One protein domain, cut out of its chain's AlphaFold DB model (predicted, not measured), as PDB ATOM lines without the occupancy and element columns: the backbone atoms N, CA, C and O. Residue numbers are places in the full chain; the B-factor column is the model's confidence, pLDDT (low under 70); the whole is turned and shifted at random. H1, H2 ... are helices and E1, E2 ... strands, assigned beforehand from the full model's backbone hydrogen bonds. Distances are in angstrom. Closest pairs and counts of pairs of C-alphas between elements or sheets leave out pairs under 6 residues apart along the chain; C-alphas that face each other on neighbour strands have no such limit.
ATOM      1  N   GLY A  18     229.268 226.253 230.519       92.56
ATOM      2  CA  GLY A  18     228.105 226.593 231.329       92.56
ATOM      3  C   GLY A  18     227.666 225.430 232.203       92.56
ATOM      4  O   GLY A  18     227.963 224.277 231.907       92.56
ATOM      5  N   SER A  19     227.015 225.744 233.316       91.00
ATOM      6  CA  SER A  19     226.466 224.761 234.244       91.00
ATOM      7  C   SER A  19     225.316 225.376 235.026       91.00
ATOM      8  O   SER A  19     225.301 226.587 235.277       91.00
ATOM      9  N   GLY A  20     224.387 224.524 235.448       90.69
ATOM     10  CA  GLY A  20     223.217 224.922 236.211       90.69
ATOM     11  C   GLY A  20     222.145 225.580 235.347       90.69
ATOM     12  O   GLY A  20     222.365 225.964 234.199       90.69
ATOM     13  N   ASN A  21     220.959 225.700 235.927       91.94
ATOM     14  CA  ASN A  21     219.771 226.253 235.304       91.94
ATOM     15  C   ASN A  21     219.134 227.235 236.293       91.94
ATOM     16  O   ASN A  21     218.447 226.845 237.239       91.94
ATOM     17  N   GLY A  22     219.487 228.516 236.156       86.88
ATOM     18  CA  GLY A  22     219.018 229.577 237.052       86.88
ATOM     19  C   GLY A  22     219.523 229.496 238.502       86.88
ATOM     20  O   GLY A  22     219.072 230.274 239.338       86.88
ATOM     21  N   SER A  23     220.453 228.589 238.834       90.56
ATOM     22  CA  SER A  23     221.018 228.465 240.183       90.56
ATOM     23  C   SER A  23     222.525 228.218 240.169       90.56
ATOM     24  O   SER A  23     223.033 227.355 239.455       90.56
ATOM     25  N   ARG A  24     223.239 228.956 241.025       89.38
ATOM     26  CA  ARG A  24     224.664 228.732 241.330       89.38
ATOM     27  C   ARG A  24     224.871 227.908 242.601       89.38
ATOM     28  O   ARG A  24     226.008 227.665 242.986       89.38
ATOM     29  N   ASP A  25     223.788 227.496 243.264       91.44
ATOM     30  CA  ASP A  25     223.861 226.691 244.483       91.44
ATOM     31  C   ASP A  25     224.376 225.288 244.154       91.44
ATOM     32  O   ASP A  25     223.672 224.481 243.554       91.44
ATOM     33  N   GLU A  26     225.602 224.979 244.565       90.12
ATOM     34  CA  GLU A  26     226.223 223.670 244.361       90.12
ATOM     35  C   GLU A  26     225.486 222.499 245.031       90.12
ATOM     36  O   GLU A  26     225.697 221.339 244.668       90.12
ATOM     37  N   CYS A  27     224.611 222.770 245.998       91.50
ATOM     38  CA  CYS A  27     223.787 221.754 246.640       91.50
ATOM     39  C   CYS A  27     222.452 221.525 245.922       91.50
ATOM     40  O   CYS A  27     221.774 220.541 246.219       91.50
ATOM     41  N   ALA A  28     222.073 222.387 244.973       93.06
ATOM     42  CA  ALA A  28     220.816 222.258 244.248       93.06
ATOM     43  C   ALA A  28     220.900 221.150 243.187       93.06
ATOM     44  O   ALA A  28     221.499 221.317 242.120       93.06
ATOM     45  N   VAL A  29     220.266 220.014 243.478       90.94
ATOM     46  CA  VAL A  29     220.119 218.893 242.542       90.94
ATOM     47  C   VAL A  29     219.399 219.365 241.275       90.94
ATOM     48  O   VAL A  29     218.507 220.209 241.335       90.94
ATOM     49  N   SER A  30     219.835 218.861 240.122       90.12
ATOM     50  CA  SER A  30     219.230 219.117 238.809       90.12
ATOM     51  C   SER A  30     219.176 220.575 238.335       90.12
ATOM     52  O   SER A  30     218.503 220.862 237.356       90.12
ATOM     53  N   ARG A  31     219.861 221.520 238.992       93.69
ATOM     54  CA  ARG A  31     219.871 222.935 238.553       93.69
ATOM     55  C   ARG A  31     221.053 223.763 239.043       93.69
ATOM     56  O   ARG A  31     221.227 224.892 238.600       93.69
ATOM     57  N   GLY A  32     221.829 223.244 239.986       91.88
ATOM     58  CA  GLY A  32     222.974 223.917 240.579       91.88
ATOM     59  C   GLY A  32     224.290 223.618 239.879       91.88
ATOM     60  O   GLY A  32     224.433 222.567 239.252       91.88
ATOM     61  N   TRP A  33     225.276 224.492 240.077       91.75
ATOM     62  CA  TRP A  33     226.663 224.285 239.653       91.75
ATOM     63  C   TRP A  33     227.294 223.024 240.260       91.75
ATOM     64  O   TRP A  33     226.773 222.435 241.213       91.75
ATOM     65  N   LEU A  34     228.444 222.628 239.712       90.38
ATOM     66  CA  LEU A  34     229.282 221.587 240.302       90.38
ATOM     67  C   LEU A  34     229.764 221.987 241.712       90.38
ATOM     68  O   LEU A  34     230.232 223.114 241.902       90.38
ATOM     69  N   PRO A  35     229.716 221.063 242.689       90.12
ATOM     70  CA  PRO A  35     230.373 221.232 243.982       90.12
ATOM     71  C   PRO A  35     231.858 221.604 243.948       90.12
ATOM     72  O   PRO A  35     232.685 220.991 243.271       90.12
ATOM     73  N   GLY A  36     232.228 222.557 244.803       83.31
ATOM     74  CA  GLY A  36     233.611 222.999 244.975       83.31
ATOM     75  C   GLY A  36     233.937 224.332 244.307       83.31
ATOM     76  O   GLY A  36     235.105 224.625 244.084       83.31
ATOM     77  N   THR A  37     232.916 225.145 244.022       70.25
ATOM     78  CA  THR A  37     233.086 226.576 243.697       70.25
ATOM     79  C   THR A  37     233.297 227.432 244.952       70.25
ATOM     80  O   THR A  37     233.807 228.550 244.876       70.25
ATOM     81  N   THR A  38     232.915 226.900 246.118       65.94
ATOM     82  CA  THR A  38     233.025 227.552 247.432       65.94
ATOM     83  C   THR A  38     234.228 227.079 248.252       65.94
ATOM     84  O   THR A  38     234.646 227.772 249.177       65.94
ATOM     85  N   THR A  39     234.821 225.933 247.906       56.53
ATOM     86  CA  THR A  39     236.009 225.377 248.565       56.53
ATOM     87  C   THR A  39     237.228 225.530 247.657       56.53
ATOM     88  O   THR A  39     237.104 225.502 246.434       56.53
ATOM     89  N   LYS A  40     238.422 225.735 248.232       53.59
ATOM     90  CA  LYS A  40     239.678 225.798 247.464       53.59
ATOM     91  C   LYS A  40     239.848 224.486 246.684       53.59
ATOM     92  O   LYS A  40     240.246 223.477 247.255       53.59
ATOM     93  N   ASN A  41     239.578 224.551 245.381       58.28
ATOM     94  CA  ASN A  41     239.789 223.521 244.365       58.28
ATOM     95  C   ASN A  41     238.854 222.315 244.485       58.28
ATOM     96  O   ASN A  41     239.202 221.268 245.038       58.28
ATOM     97  N   GLY A  42     237.676 222.426 243.870       78.50
ATOM     98  CA  GLY A  42     236.786 221.294 243.674       78.50
ATOM     99  C   GLY A  42     237.425 220.225 242.782       78.50
ATOM    100  O   GLY A  42     237.201 220.226 241.581       78.50
ATOM    101  N   LYS A  43     238.192 219.299 243.367       91.06
ATOM    102  CA  LYS A  43     238.785 218.147 242.670       91.06
ATOM    103  C   LYS A  43     237.721 217.107 242.293       91.06
ATOM    104  O   LYS A  43     236.894 216.764 243.140       91.06
ATOM    105  N   TYR A  44     237.766 216.613 241.064       94.31
ATOM    106  CA  TYR A  44     236.946 215.525 240.536       94.31
ATOM    107  C   TYR A  44     237.840 214.508 239.849       94.31
ATOM    108  O   TYR A  44     238.691 214.901 239.051       94.31
ATOM    109  N   ASP A  45     237.629 213.225 240.112       96.50
ATOM    110  CA  ASP A  45     238.259 212.189 239.302       96.50
ATOM    111  C   ASP A  45     237.463 212.017 238.003       96.50
ATOM    112  O   ASP A  45     236.233 212.133 237.989       96.50
ATOM    113  N   ILE A  46     238.175 211.797 236.897       97.56
ATOM    114  CA  ILE A  46     237.552 211.411 235.630       97.56
ATOM    115  C   ILE A  46     237.347 209.902 235.677       97.56
ATOM    116  O   ILE A  46     238.317 209.147 235.666       97.56
ATOM    117  N   GLU A  47     236.089 209.472 235.722       98.12
ATOM    118  CA  GLU A  47     235.743 208.047 235.738       98.12
ATOM    119  C   GLU A  47     235.905 207.440 234.343       98.12
ATOM    120  O   GLU A  47     236.493 206.373 234.181       98.12
ATOM    121  N   PHE A  48     235.415 208.142 233.318       97.94
ATOM    122  CA  PHE A  48     235.619 207.780 231.919       97.94
ATOM    123  C   PHE A  48     235.391 208.973 230.989       97.94
ATOM    124  O   PHE A  48     234.776 209.975 231.356       97.94
ATOM    125  N   HIS A  49     235.833 208.830 229.743       98.12
ATOM    126  CA  HIS A  49     235.463 209.706 228.637       98.12
ATOM    127  C   HIS A  49     235.113 208.867 227.402       98.12
ATOM    128  O   HIS A  49     235.729 207.828 227.161       98.12
ATOM    129  N   ARG A  50     234.137 209.307 226.605       98.00
ATOM    130  CA  ARG A  50     233.705 208.626 225.370       98.00
ATOM    131  C   ARG A  50     233.360 209.640 224.287       98.00
ATOM    132  O   ARG A  50     233.066 210.790 224.598       98.00
ATOM    133  N   THR A  51     233.444 209.216 223.028       98.06
ATOM    134  CA  THR A  51     233.098 210.033 221.847       98.06
ATOM    135  C   THR A  51     231.814 209.576 221.159       98.06
ATOM    136  O   THR A  51     231.382 210.212 220.204       98.06
ATOM    137  N   ASP A  52     231.260 208.460 221.623       97.56
ATOM    138  CA  ASP A  52     230.165 207.683 221.052       97.56
ATOM    139  C   ASP A  52     229.117 207.300 222.110       97.56
ATOM    140  O   ASP A  52     228.431 206.290 221.982       97.56
ATOM    141  N   PHE A  53     229.024 208.071 223.199       97.88
ATOM    142  CA  PHE A  53     228.078 207.772 224.269       97.88
ATOM    143  C   PHE A  53     226.637 207.941 223.771       97.88
ATOM    144  O   PHE A  53     226.338 208.909 223.070       97.88
ATOM    145  N   ASP A  54     225.772 206.998 224.133       96.56
ATOM    146  CA  ASP A  54     224.372 206.942 223.710       96.56
ATOM    147  C   ASP A  54     223.488 206.716 224.944       96.56
ATOM    148  O   ASP A  54     223.568 205.675 225.601       96.56
ATOM    149  N   GLY A  55     222.726 207.739 225.323       93.88
ATOM    150  CA  GLY A  55     221.925 207.774 226.542       93.88
ATOM    151  C   GLY A  55     221.088 209.052 226.638       93.88
ATOM    152  O   GLY A  55     220.671 209.619 225.635       93.88
ATOM    153  N   ILE A  56     220.833 209.535 227.861       92.25
ATOM    154  CA  ILE A  56     220.123 210.820 228.067       92.25
ATOM    155  C   ILE A  56     220.971 212.007 227.579       92.25
ATOM    156  O   ILE A  56     220.445 213.016 227.115       92.25
ATOM    157  N   ILE A  57     222.291 211.879 227.693       95.12
ATOM    158  CA  ILE A  57     223.272 212.741 227.032       95.12
ATOM    159  C   ILE A  57     223.973 211.911 225.964       95.12
ATOM    160  O   ILE A  57     224.104 210.703 226.143       95.12
ATOM    161  N   ASN A  58     224.463 212.556 224.908       97.06
ATOM    162  CA  ASN A  58     224.985 211.869 223.731       97.06
ATOM    163  C   ASN A  58     226.359 212.396 223.283       97.06
ATOM    164  O   ASN A  58     226.767 213.523 223.577       97.06
ATOM    165  N   GLY A  59     227.074 211.553 222.541       97.69
ATOM    166  CA  GLY A  59     228.323 211.869 221.863       97.69
ATOM    167  C   GLY A  59     229.511 212.007 222.805       97.69
ATOM    168  O   GLY A  59     229.950 211.042 223.434       97.69
ATOM    169  N   TYR A  60     230.092 213.208 222.838       98.56
ATOM    170  CA  TYR A  60     231.333 213.481 223.555       98.56
ATOM    171  C   TYR A  60     231.021 213.766 225.021       98.56
ATOM    172  O   TYR A  60     230.421 214.793 225.343       98.56
ATOM    173  N   VAL A  61     231.456 212.873 225.909       98.31
ATOM    174  CA  VAL A  61     231.175 212.965 227.347       98.31
ATOM    175  C   VAL A  61     232.416 212.684 228.182       98.31
ATOM    176  O   VAL A  61     233.221 211.811 227.852       98.31
ATOM    177  N   ILE A  62     232.548 213.389 229.301       98.50
ATOM    178  CA  ILE A  62     233.507 213.097 230.370       98.50
ATOM    179  C   ILE A  62     232.703 212.922 231.653       98.50
ATOM    180  O   ILE A  62     232.090 213.879 232.128       98.50
ATOM    181  N   LYS A  63     232.693 211.712 232.209       97.88
ATOM    182  CA  LYS A  63     232.059 211.418 233.495       97.88
ATOM    183  C   LYS A  63     232.982 211.838 234.630       97.88
ATOM    184  O   LYS A  63     234.154 211.462 234.660       97.88
ATOM    185  N   LEU A  64     232.425 212.586 235.577       97.06
ATOM    186  CA  LEU A  64     233.095 213.003 236.802       97.06
ATOM    187  C   LEU A  64     232.611 212.168 237.986       97.06
ATOM    188  O   LEU A  64     231.437 211.785 238.037       97.06
ATOM    189  N   SER A  65     233.492 211.971 238.963       96.25
ATOM    190  CA  SER A  65     233.160 211.345 240.240       96.25
ATOM    191  C   SER A  65     232.017 212.058 240.965       96.25
ATOM    192  O   SER A  65     231.937 213.293 240.969       96.25
ATOM    193  N   ASP A  66     231.172 211.292 241.648       94.81
ATOM    194  CA  ASP A  66     230.165 211.841 242.559       94.81
ATOM    195  C   ASP A  66     230.809 212.716 243.645       94.81
ATOM    196  O   ASP A  66     231.931 212.468 244.096       94.81
ATOM    197  N   LYS A  67     230.085 213.737 244.118       91.31
ATOM    198  CA  LYS A  67     230.633 214.661 245.116       91.31
ATOM    199  C   LYS A  67     229.587 215.239 246.049       91.31
ATOM    200  O   LYS A  67     228.516 215.651 245.616       91.31
ATOM    201  N   LYS A  68     229.915 215.328 247.339       91.00
ATOM    202  CA  LYS A  68     229.094 216.059 248.311       91.00
ATOM    203  C   LYS A  68     229.368 217.556 248.217       91.00
ATOM    204  O   LYS A  68     230.525 217.974 248.173       91.00
ATOM    205  N   CYS A  69     228.306 218.350 248.184       89.12
ATOM    206  CA  CYS A  69     228.411 219.795 248.344       89.12
ATOM    207  C   CYS A  69     228.714 220.175 249.804       89.12
ATOM    208  O   CYS A  69     228.627 219.335 250.703       89.12
ATOM    209  N   SER A  70     229.006 221.453 250.053       84.44
ATOM    210  CA  SER A  70     229.283 221.993 251.395       84.44
ATOM    211  C   SER A  70     228.197 221.704 252.443       84.44
ATOM    212  O   SER A  70     228.522 221.529 253.613       84.44
ATOM    213  N   LYS A  71     226.922 221.591 252.042       86.69
ATOM    214  CA  LYS A  71     225.789 221.276 252.937       86.69
ATOM    215  C   LYS A  71     225.457 219.778 253.026       86.69
ATOM    216  O   LYS A  71     224.417 219.409 253.556       86.69
ATOM    217  N   GLY A  72     226.305 218.904 252.481       87.25
ATOM    218  CA  GLY A  72     226.180 217.448 252.610       87.25
ATOM    219  C   GLY A  72     225.396 216.736 251.502       87.25
ATOM    220  O   GLY A  72     225.530 215.516 251.380       87.25
ATOM    221  N   THR A  73     224.654 217.452 250.648       92.56
ATOM    222  CA  THR A  73     223.942 216.852 249.505       92.56
ATOM    223  C   THR A  73     224.921 216.164 248.558       92.56
ATOM    224  O   THR A  73     225.830 216.804 248.021       92.56
ATOM    225  N   LYS A  74     224.726 214.861 248.323       92.56
ATOM    226  CA  LYS A  74     225.487 214.103 247.326       92.56
ATOM    227  C   LYS A  74     224.981 214.462 245.926       92.56
ATOM    228  O   LYS A  74     223.809 214.277 245.626       92.56
ATOM    229  N   ARG A  75     225.870 214.973 245.076       93.44
ATOM    230  CA  ARG A  75     225.631 215.214 243.651       93.44
ATOM    231  C   ARG A  75     226.196 214.041 242.855       93.44
ATOM    232  O   ARG A  75     227.371 213.702 243.013       93.44
ATOM    233  N   THR A  76     225.347 213.439 242.038       94.75
ATOM    234  CA  THR A  76     225.643 212.275 241.199       94.75
ATOM    235  C   THR A  76     225.526 212.638 239.723       94.75
ATOM    236  O   THR A  76     225.140 213.762 239.402       94.75
ATOM    237  N   GLU A  77     225.886 211.709 238.829       94.00
ATOM    238  CA  GLU A  77     225.640 211.848 237.377       94.00
ATOM    239  C   GLU A  77     226.210 213.148 236.787       94.00
ATOM    240  O   GLU A  77     225.624 213.809 235.936       94.00
ATOM    241  N   LEU A  78     227.386 213.533 237.275       95.44
ATOM    242  CA  LEU A  78     228.072 214.742 236.849       95.44
ATOM    243  C   LEU A  78     228.873 214.474 235.573       95.44
ATOM    244  O   LEU A  78     229.726 213.583 235.554       95.44
ATOM    245  N   PHE A  79     228.622 215.264 234.528       97.31
ATOM    246  CA  PHE A  79     229.300 215.139 233.238       97.31
ATOM    247  C   PHE A  79     229.778 216.480 232.697       97.31
ATOM    248  O   PHE A  79     229.158 217.515 232.939       97.31
ATOM    249  N   VAL A  80     230.836 216.438 231.892       97.75
ATOM    250  CA  VAL A  80     231.145 217.459 230.888       97.75
ATOM    251  C   VAL A  80     230.687 216.924 229.533       97.75
ATOM    252  O   VAL A  80     231.140 215.852 229.137       97.75
ATOM    253  N   HIS A  81     229.795 217.623 228.835       98.00
ATOM    254  CA  HIS A  81     229.277 217.175 227.539       98.00
ATOM    255  C   HIS A  81     228.861 218.342 226.631       98.00
ATOM    256  O   HIS A  81     229.089 219.514 226.936       98.00
ATOM    257  N   SER A  82     228.265 218.009 225.491       97.56
ATOM    258  CA  SER A  82     227.605 218.943 224.583       97.56
ATOM    259  C   SER A  82     226.302 218.327 224.065       97.56
ATOM    260  O   SER A  82     226.008 217.168 224.361       97.56
ATOM    261  N   GLU A  83     225.540 219.092 223.293       96.88
ATOM    262  CA  GLU A  83     224.359 218.619 222.572       96.88
ATOM    263  C   GLU A  83     224.767 218.209 221.159       96.88
ATOM    264  O   GLU A  83     225.236 219.009 220.341       96.88
ATOM    265  N   MET A  84     224.679 216.907 220.910       97.50
ATOM    266  CA  MET A  84     225.034 216.255 219.655       97.50
ATOM    267  C   MET A  84     224.461 214.840 219.641       97.50
ATOM    268  O   MET A  84     224.147 214.290 220.688       97.50
ATOM    269  N   LYS A  85     224.389 214.220 218.465       97.88
ATOM    270  CA  LYS A  85     224.091 212.789 218.310       97.88
ATOM    271  C   LYS A  85     225.175 211.917 218.955       97.88
ATOM    272  O   LYS A  85     226.313 212.387 219.089       97.88
ATOM    273  N   PRO A  86     224.908 210.616 219.184       97.69
ATOM    274  CA  PRO A  86     225.927 209.660 219.619       97.69
ATOM    275  C   PRO A  86     227.182 209.674 218.740       97.69
ATOM    276  O   PRO A  86     228.296 209.667 219.233       97.69
ATOM    277  N   ASN A  87     227.048 209.839 217.423       96.50
ATOM    278  CA  ASN A  87     228.202 209.926 216.514       96.50
ATOM    279  C   ASN A  87     228.935 211.290 216.506       96.50
ATOM    280  O   ASN A  87     229.784 211.541 215.646       96.50
ATOM    281  N   GLY A  88     228.575 212.210 217.400       95.94
ATOM    282  CA  GLY A  88     229.170 213.536 217.531       95.94
ATOM    283  C   GLY A  88     228.770 214.558 216.461       95.94
ATOM    284  O   GLY A  88     229.342 215.654 216.412       95.94
ATOM    285  N   LYS A  89     227.824 214.236 215.573       96.94
ATOM    286  CA  LYS A  89     227.244 215.193 214.611       96.94
ATOM    287  C   LYS A  89     226.086 215.966 215.246       96.94
ATOM    288  O   LYS A  89     225.526 215.537 216.245       96.94
ATOM    289  N   GLN A  90     225.714 217.099 214.655       96.56
ATOM    290  CA  GLN A  90     224.529 217.844 215.085       96.56
ATOM    291  C   GLN A  90     223.241 217.094 214.748       96.56
ATOM    292  O   GLN A  90     223.105 216.545 213.648       96.56
ATOM    293  N   GLY A  91     222.345 217.047 215.731       94.56
ATOM    294  CA  GLY A  91     220.992 216.520 215.657       94.56
ATOM    295  C   GLY A  91     219.968 217.543 215.207       94.56
ATOM    296  O   GLY A  91     220.289 218.679 214.862       94.56
ATOM    297  N   THR A  92     218.723 217.085 215.167       94.00
ATOM    298  CA  THR A  92     217.550 217.899 214.826       94.00
ATOM    299  C   THR A  92     216.654 218.145 216.038       94.00
ATOM    300  O   THR A  92     215.877 219.095 216.024       94.00
ATOM    301  N   ILE A  93     216.768 217.324 217.087       93.06
ATOM    302  CA  ILE A  93     216.072 217.504 218.368       93.06
ATOM    303  C   ILE A  93     216.921 218.342 219.326       93.06
ATOM    304  O   ILE A  93     218.141 218.359 219.193       93.06
ATOM    305  N   GLU A  94     216.282 219.025 220.279       91.69
ATOM    306  CA  GLU A  94     216.947 219.966 221.200       91.69
ATOM    307  C   GLU A  94     218.112 219.322 221.963       91.69
ATOM    308  O   GLU A  94     219.228 219.819 221.885       91.69
ATOM    309  N   SER A  95     217.930 218.129 222.532       91.81
ATOM    310  CA  SER A  95     218.992 217.438 223.281       91.81
ATOM    311  C   SER A  95     220.232 217.063 222.452       91.81
ATOM    312  O   SER A  95     221.272 216.697 223.005       91.81
ATOM    313  N   GLU A  96     220.149 217.147 221.122       95.62
ATOM    314  CA  GLU A  96     221.222 216.813 220.185       95.62
ATOM    315  C   GLU A  96     221.643 217.992 219.296       95.62
ATOM    316  O   GLU A  96     222.493 217.823 218.410       95.62
ATOM    317  N   ARG A  97     221.046 219.170 219.478       96.31
ATOM    318  CA  ARG A  97     221.211 220.316 218.588       96.31
ATOM    319  C   ARG A  97     221.584 221.551 219.392       96.31
ATOM    320  O   ARG A  97     220.783 222.068 220.148       96.31
ATOM    321  N   TRP A  98     222.783 222.051 219.126       96.94
ATOM    322  CA  TRP A  98     223.291 223.276 219.714       96.94
ATOM    323  C   TRP A  98     222.738 224.508 218.982       96.94
ATOM    324  O   TRP A  98     223.144 224.816 217.859       96.94
ATOM    325  N   ASP A  99     221.885 225.259 219.664       95.62
ATOM    326  CA  ASP A  99     221.155 226.439 219.213       95.62
ATOM    327  C   ASP A  99     221.745 227.771 219.667       95.62
ATOM    328  O   ASP A  99     221.437 228.818 219.092       95.62
ATOM    329  N   GLY A 100     222.630 227.780 220.664       93.94
ATOM    330  CA  GLY A 100     223.366 228.989 221.008       93.94
ATOM    331  C   GLY A 100     223.701 229.135 222.479       93.94
ATOM    332  O   GLY A 100     224.494 228.380 223.031       93.94
ATOM    333  N   THR A 101     223.246 230.236 223.080       93.94
ATOM    334  CA  THR A 101     223.604 230.576 224.465       93.94
ATOM    335  C   THR A 101     222.750 229.826 225.489       93.94
ATOM    336  O   THR A 101     223.240 229.588 226.591       93.94
ATOM    337  N   GLY A 102     221.523 229.436 225.125       93.12
ATOM    338  CA  GLY A 102     220.629 228.645 225.978       93.12
ATOM    339  C   GLY A 102     221.229 227.292 226.365       93.12
ATOM    340  O   GLY A 102     221.159 226.885 227.517       93.12
ATOM    341  N   ASP A 103     221.970 226.667 225.461       95.25
ATOM    342  CA  ASP A 103     222.503 225.316 225.680       95.25
ATOM    343  C   ASP A 103     223.704 225.292 226.626       95.25
ATOM    344  O   ASP A 103     224.293 224.255 226.897       95.25
ATOM    345  N   TYR A 104     224.104 226.440 227.172       95.88
ATOM    346  CA  TYR A 104     225.016 226.467 228.311       95.88
ATOM    347  C   TYR A 104     224.304 226.176 229.640       95.88
ATOM    348  O   TYR A 104     224.983 225.905 230.633       95.88
ATOM    349  N   TYR A 105     222.969 226.221 229.679       92.56
ATOM    350  CA  TYR A 105     222.185 225.831 230.845       92.56
ATOM    351  C   TYR A 105     222.035 224.310 230.914       92.56
ATOM    352  O   TYR A 105     221.884 223.608 229.910       92.56
ATOM    353  N   SER A 106     222.100 223.774 232.129       91.31
ATOM    354  CA  SER A 106     222.056 222.334 232.357       91.31
ATOM    355  C   SER A 106     221.454 221.992 233.712       91.31
ATOM    356  O   SER A 106     221.475 222.793 234.650       91.31
ATOM    357  N   ASN A 107     221.053 220.734 233.873       92.12
ATOM    358  CA  ASN A 107     220.636 220.199 235.166       92.12
ATOM    359  C   ASN A 107     221.834 219.891 236.100       92.12
ATOM    360  O   ASN A 107     221.780 219.018 236.960       92.12
ATOM    361  N   GLY A 108     222.944 220.617 235.946       90.88
ATOM    362  CA  GLY A 108     224.148 220.506 236.775       90.88
ATOM    363  C   GLY A 108     225.359 219.874 236.092       90.88
ATOM    364  O   GLY A 108     226.447 219.884 236.665       90.88
ATOM    365  N   CYS A 109     225.215 219.398 234.854       94.50
ATOM    366  CA  CYS A 109     226.349 219.071 233.991       94.50
ATOM    367  C   CYS A 109     227.139 220.333 233.601       94.50
ATOM    368  O   CYS A 109     226.671 221.462 233.768       94.50
ATOM    369  N   VAL A 110     228.324 220.159 233.034       95.81
ATOM    370  CA  VAL A 110     229.055 221.221 232.344       95.81
ATOM    371  C   VAL A 110     228.832 221.057 230.848       95.81
ATOM    372  O   VAL A 110     229.173 220.018 230.287       95.81
ATOM    373  N   LYS A 111     228.272 222.075 230.200       97.06
ATOM    374  CA  LYS A 111     228.045 222.092 228.757       97.06
ATOM    375  C   LYS A 111     229.069 222.969 228.044       97.06
ATOM    376  O   LYS A 111     229.372 224.083 228.485       97.06
ATOM    377  N   LEU A 112     229.610 222.448 226.946       98.06
ATOM    378  CA  LEU A 112     230.473 223.154 225.997       98.06
ATOM    379  C   LEU A 112     229.831 223.116 224.613       98.06
ATOM    380  O   LEU A 112     229.091 222.186 224.294       98.06
ATOM    381  N   LYS A 113     230.200 224.070 223.756       97.62
ATOM    382  CA  LYS A 113     229.842 224.013 222.336       97.62
ATOM    383  C   LYS A 113     230.410 222.751 221.676       97.62
ATOM    384  O   LYS A 113     231.510 222.324 222.044       97.62
ATOM    385  N   PRO A 114     229.754 222.210 220.633       97.81
ATOM    386  CA  PRO A 114     230.219 221.006 219.952       97.81
ATOM    387  C   PRO A 114     231.650 221.118 219.415       97.81
ATOM    388  O   PRO A 114     232.409 220.155 219.479       97.81
ATOM    389  N   ALA A 115     232.039 222.287 218.900       97.94
ATOM    390  CA  ALA A 115     233.404 222.526 218.431       97.94
ATOM    391  C   ALA A 115     234.422 222.535 219.585       97.94
ATOM    392  O   ALA A 115     235.486 221.930 219.466       97.94
ATOM    393  N   ASP A 116     234.068 223.152 220.713       98.50
ATOM    394  CA  ASP A 116     234.947 223.293 221.876       98.50
ATOM    395  C   ASP A 116     235.222 221.940 222.540       98.50
ATOM    396  O   ASP A 116     236.370 221.627 222.847       98.50
ATOM    397  N   ILE A 117     234.198 221.096 222.720       98.38
ATOM    398  CA  ILE A 117     234.410 219.769 223.314       98.38
ATOM    399  C   ILE A 117     235.199 218.842 222.382       98.38
ATOM    400  O   ILE A 117     236.033 218.068 222.848       98.38
ATOM    401  N   LYS A 118     235.011 218.947 221.060       98.56
ATOM    402  CA  LYS A 118     235.818 218.197 220.085       98.56
ATOM    403  C   LYS A 118     237.280 218.623 220.133       98.56
ATOM    404  O   LYS A 118     238.166 217.769 220.146       98.56
ATOM    405  N   ASP A 119     237.532 219.925 220.203       98.56
ATOM    406  CA  ASP A 119     238.881 220.464 220.341       98.56
ATOM    407  C   ASP A 119     239.518 220.078 221.691       98.56
ATOM    408  O   ASP A 119     240.687 219.686 221.729       98.56
ATOM    409  N   LEU A 120     238.743 220.073 222.781       98.00
ATOM    410  CA  LEU A 120     239.180 219.573 224.086       98.00
ATOM    411  C   LEU A 120     239.612 218.104 224.002       98.00
ATOM    412  O   LEU A 120     240.706 217.764 224.454       98.00
ATOM    413  N   PHE A 121     238.799 217.239 223.389       98.25
ATOM    414  CA  PHE A 121     239.127 215.820 223.202       98.25
ATOM    415  C   PHE A 121     240.363 215.630 222.320       98.25
ATOM    416  O   PHE A 121     241.226 214.809 222.634       98.25
ATOM    417  N   ALA A 122     240.492 216.404 221.239       98.06
ATOM    418  CA  ALA A 122     241.661 216.360 220.368       98.06
ATOM    419  C   ALA A 122     242.942 216.745 221.127       98.06
ATOM    420  O   ALA A 122     243.969 216.069 221.013       98.06
ATOM    421  N   LYS A 123     242.877 217.792 221.959       96.81
ATOM    422  CA  LYS A 123     243.996 218.208 222.810       96.81
ATOM    423  C   LYS A 123     244.313 217.175 223.888       96.81
ATOM    424  O   LYS A 123     245.483 216.837 224.049       96.81
ATOM    425  N   ALA A 124     243.313 216.620 224.570       95.81
ATOM    426  CA  ALA A 124     243.522 215.568 225.564       95.81
ATOM    427  C   ALA A 124     244.148 214.310 224.935       95.81
ATOM    428  O   ALA A 124     245.106 213.763 225.475       95.81
ATOM    429  N   LYS A 125     243.718 213.913 223.730       96.25
ATOM    430  CA  LYS A 125     244.350 212.823 222.967       96.25
ATOM    431  C   LYS A 125     245.813 213.125 222.624       96.25
ATOM    432  O   LYS A 125     246.651 212.234 222.707       96.25
ATOM    433  N   ARG A 126     246.131 214.372 222.258       95.19
ATOM    434  CA  ARG A 126     247.495 214.803 221.904       95.19
ATOM    435  C   ARG A 126     248.435 214.878 223.110       95.19
ATOM    436  O   ARG A 126     249.593 214.487 223.003       95.19
ATOM    437  N   TYR A 127     247.970 215.430 224.226       92.38
ATOM    438  CA  TYR A 127     248.816 215.730 225.387       92.38
ATOM    439  C   TYR A 127     248.776 214.642 226.473       92.38
ATOM    440  O   TYR A 127     249.704 214.537 227.285       92.38
ATOM    441  N   GLY A 128     247.767 213.775 226.419       93.81
ATOM    442  CA  GLY A 128     247.443 212.769 227.422       93.81
ATOM    443  C   GLY A 128     246.190 213.172 228.194       93.81
ATOM    444  O   GLY A 128     246.040 214.328 228.594       93.81
ATOM    445  N   TRP A 129     245.291 212.210 228.406       94.56
ATOM    446  CA  TRP A 129     244.085 212.442 229.188       94.56
ATOM    447  C   TRP A 129     244.432 212.692 230.659       94.56
ATOM    448  O   TRP A 129     245.179 211.903 231.252       94.56
ATOM    449  N   PRO A 130     243.906 213.768 231.270       93.06
ATOM    450  CA  PRO A 130     244.032 213.953 232.704       93.06
ATOM    451  C   PRO A 130     243.223 212.882 233.444       93.06
ATOM    452  O   PRO A 130     242.207 212.398 232.951       93.06
ATOM    453  N   LYS A 131     243.655 212.546 234.661       94.50
ATOM    454  CA  LYS A 131     242.880 211.697 235.586       94.50
ATOM    455  C   LYS A 131     241.951 212.506 236.491       94.50
ATOM    456  O   LYS A 131     241.080 211.949 237.147       94.50
ATOM    457  N   THR A 132     242.161 213.817 236.544       93.50
ATOM    458  CA  THR A 132     241.517 214.711 237.498       93.50
ATOM    459  C   THR A 132     241.159 216.031 236.828       93.50
ATOM    460  O   THR A 132     241.946 216.567 236.048       93.50
ATOM    461  N   LEU A 133     239.998 216.574 237.182       92.50
ATOM    462  CA  LEU A 133     239.568 217.929 236.859       92.50
ATOM    463  C   LEU A 133     239.391 218.758 238.129       92.50
ATOM    464  O   LEU A 133     239.113 218.232 239.207       92.50
ATOM    465  N   TYR A 134     239.548 220.069 237.985       90.69
ATOM    466  CA  TYR A 134     239.429 221.018 239.080       90.69
ATOM    467  C   TYR A 134     238.408 222.089 238.727       90.69
ATOM    468  O   TYR A 134     238.502 222.734 237.684       90.69
ATOM    469  N   VAL A 135     237.454 222.300 239.627       86.94
ATOM    470  CA  VAL A 135     236.630 223.506 239.646       86.94
ATOM    471  C   VAL A 135     237.448 224.605 240.313       86.94
ATOM    472  O   VAL A 135     237.858 224.469 241.470       86.94
ATOM    473  N   VAL A 136     237.717 225.662 239.551       80.06
ATOM    474  CA  VAL A 136     238.474 226.846 239.973       80.06
ATOM    475  C   VAL A 136     237.533 228.046 240.074       80.06
ATOM    476  O   VAL A 136     236.533 228.102 239.354       80.06
TER     477      VAL A 136
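Overview. This is residues 18 to 136 of the 137 residues of the protein "L,D-transpeptidase-like protein" of Streptomyces sp. SLBN-134 (UniProt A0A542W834). Little is regular structure here: a five-strand sheet curled like part of a barrel, helix H1 slantwise over one face with residues 122 to 127 sticking out, and long unnamed stretches. The printed part has 119 residues, 42 in named elements of mixed class: E1 E2 E3 E4 H1 E5. The mixed sheet runs E4 E3 E2 E1 E5. The whole is compact, radius of gyration of the C-alphas 13.9 A, spanning 39 by 32 by 22 A.

Along the chain. Find C-alpha 42 at (236.786, 221.294, 243.674); E1, residues 42 to 53, runs 25.2 A from there. E2 is residues 59 to 64, E3 79 to 81, E4 110 to 112, H1 114 to 127, 20.1 A, and E5 132 to 135, ending at (236.630, 223.506, 239.646).

Arrangement. E1 E2 E3 form a meander of antiparallel hairpins; within hydrogen-bond range are N 61 and O 50, 2.9 A, and N 80 and O 62, 2.9 A. E4 is parallel to E3, N 110 and O 79 2.8 A apart; E5 is antiparallel to E1, N 44 and O 133 2.8 A apart. In H1 every O i to N i+4 pair is within range; its closest C-alphas to E2 are Ile 117 and Tyr 60, 7.0 A.

Size, cuts and confidence. The printed part has no cut; links E2 to E3 and E3 to E4 are long. Residues 38 to 41 have pLDDT under 70.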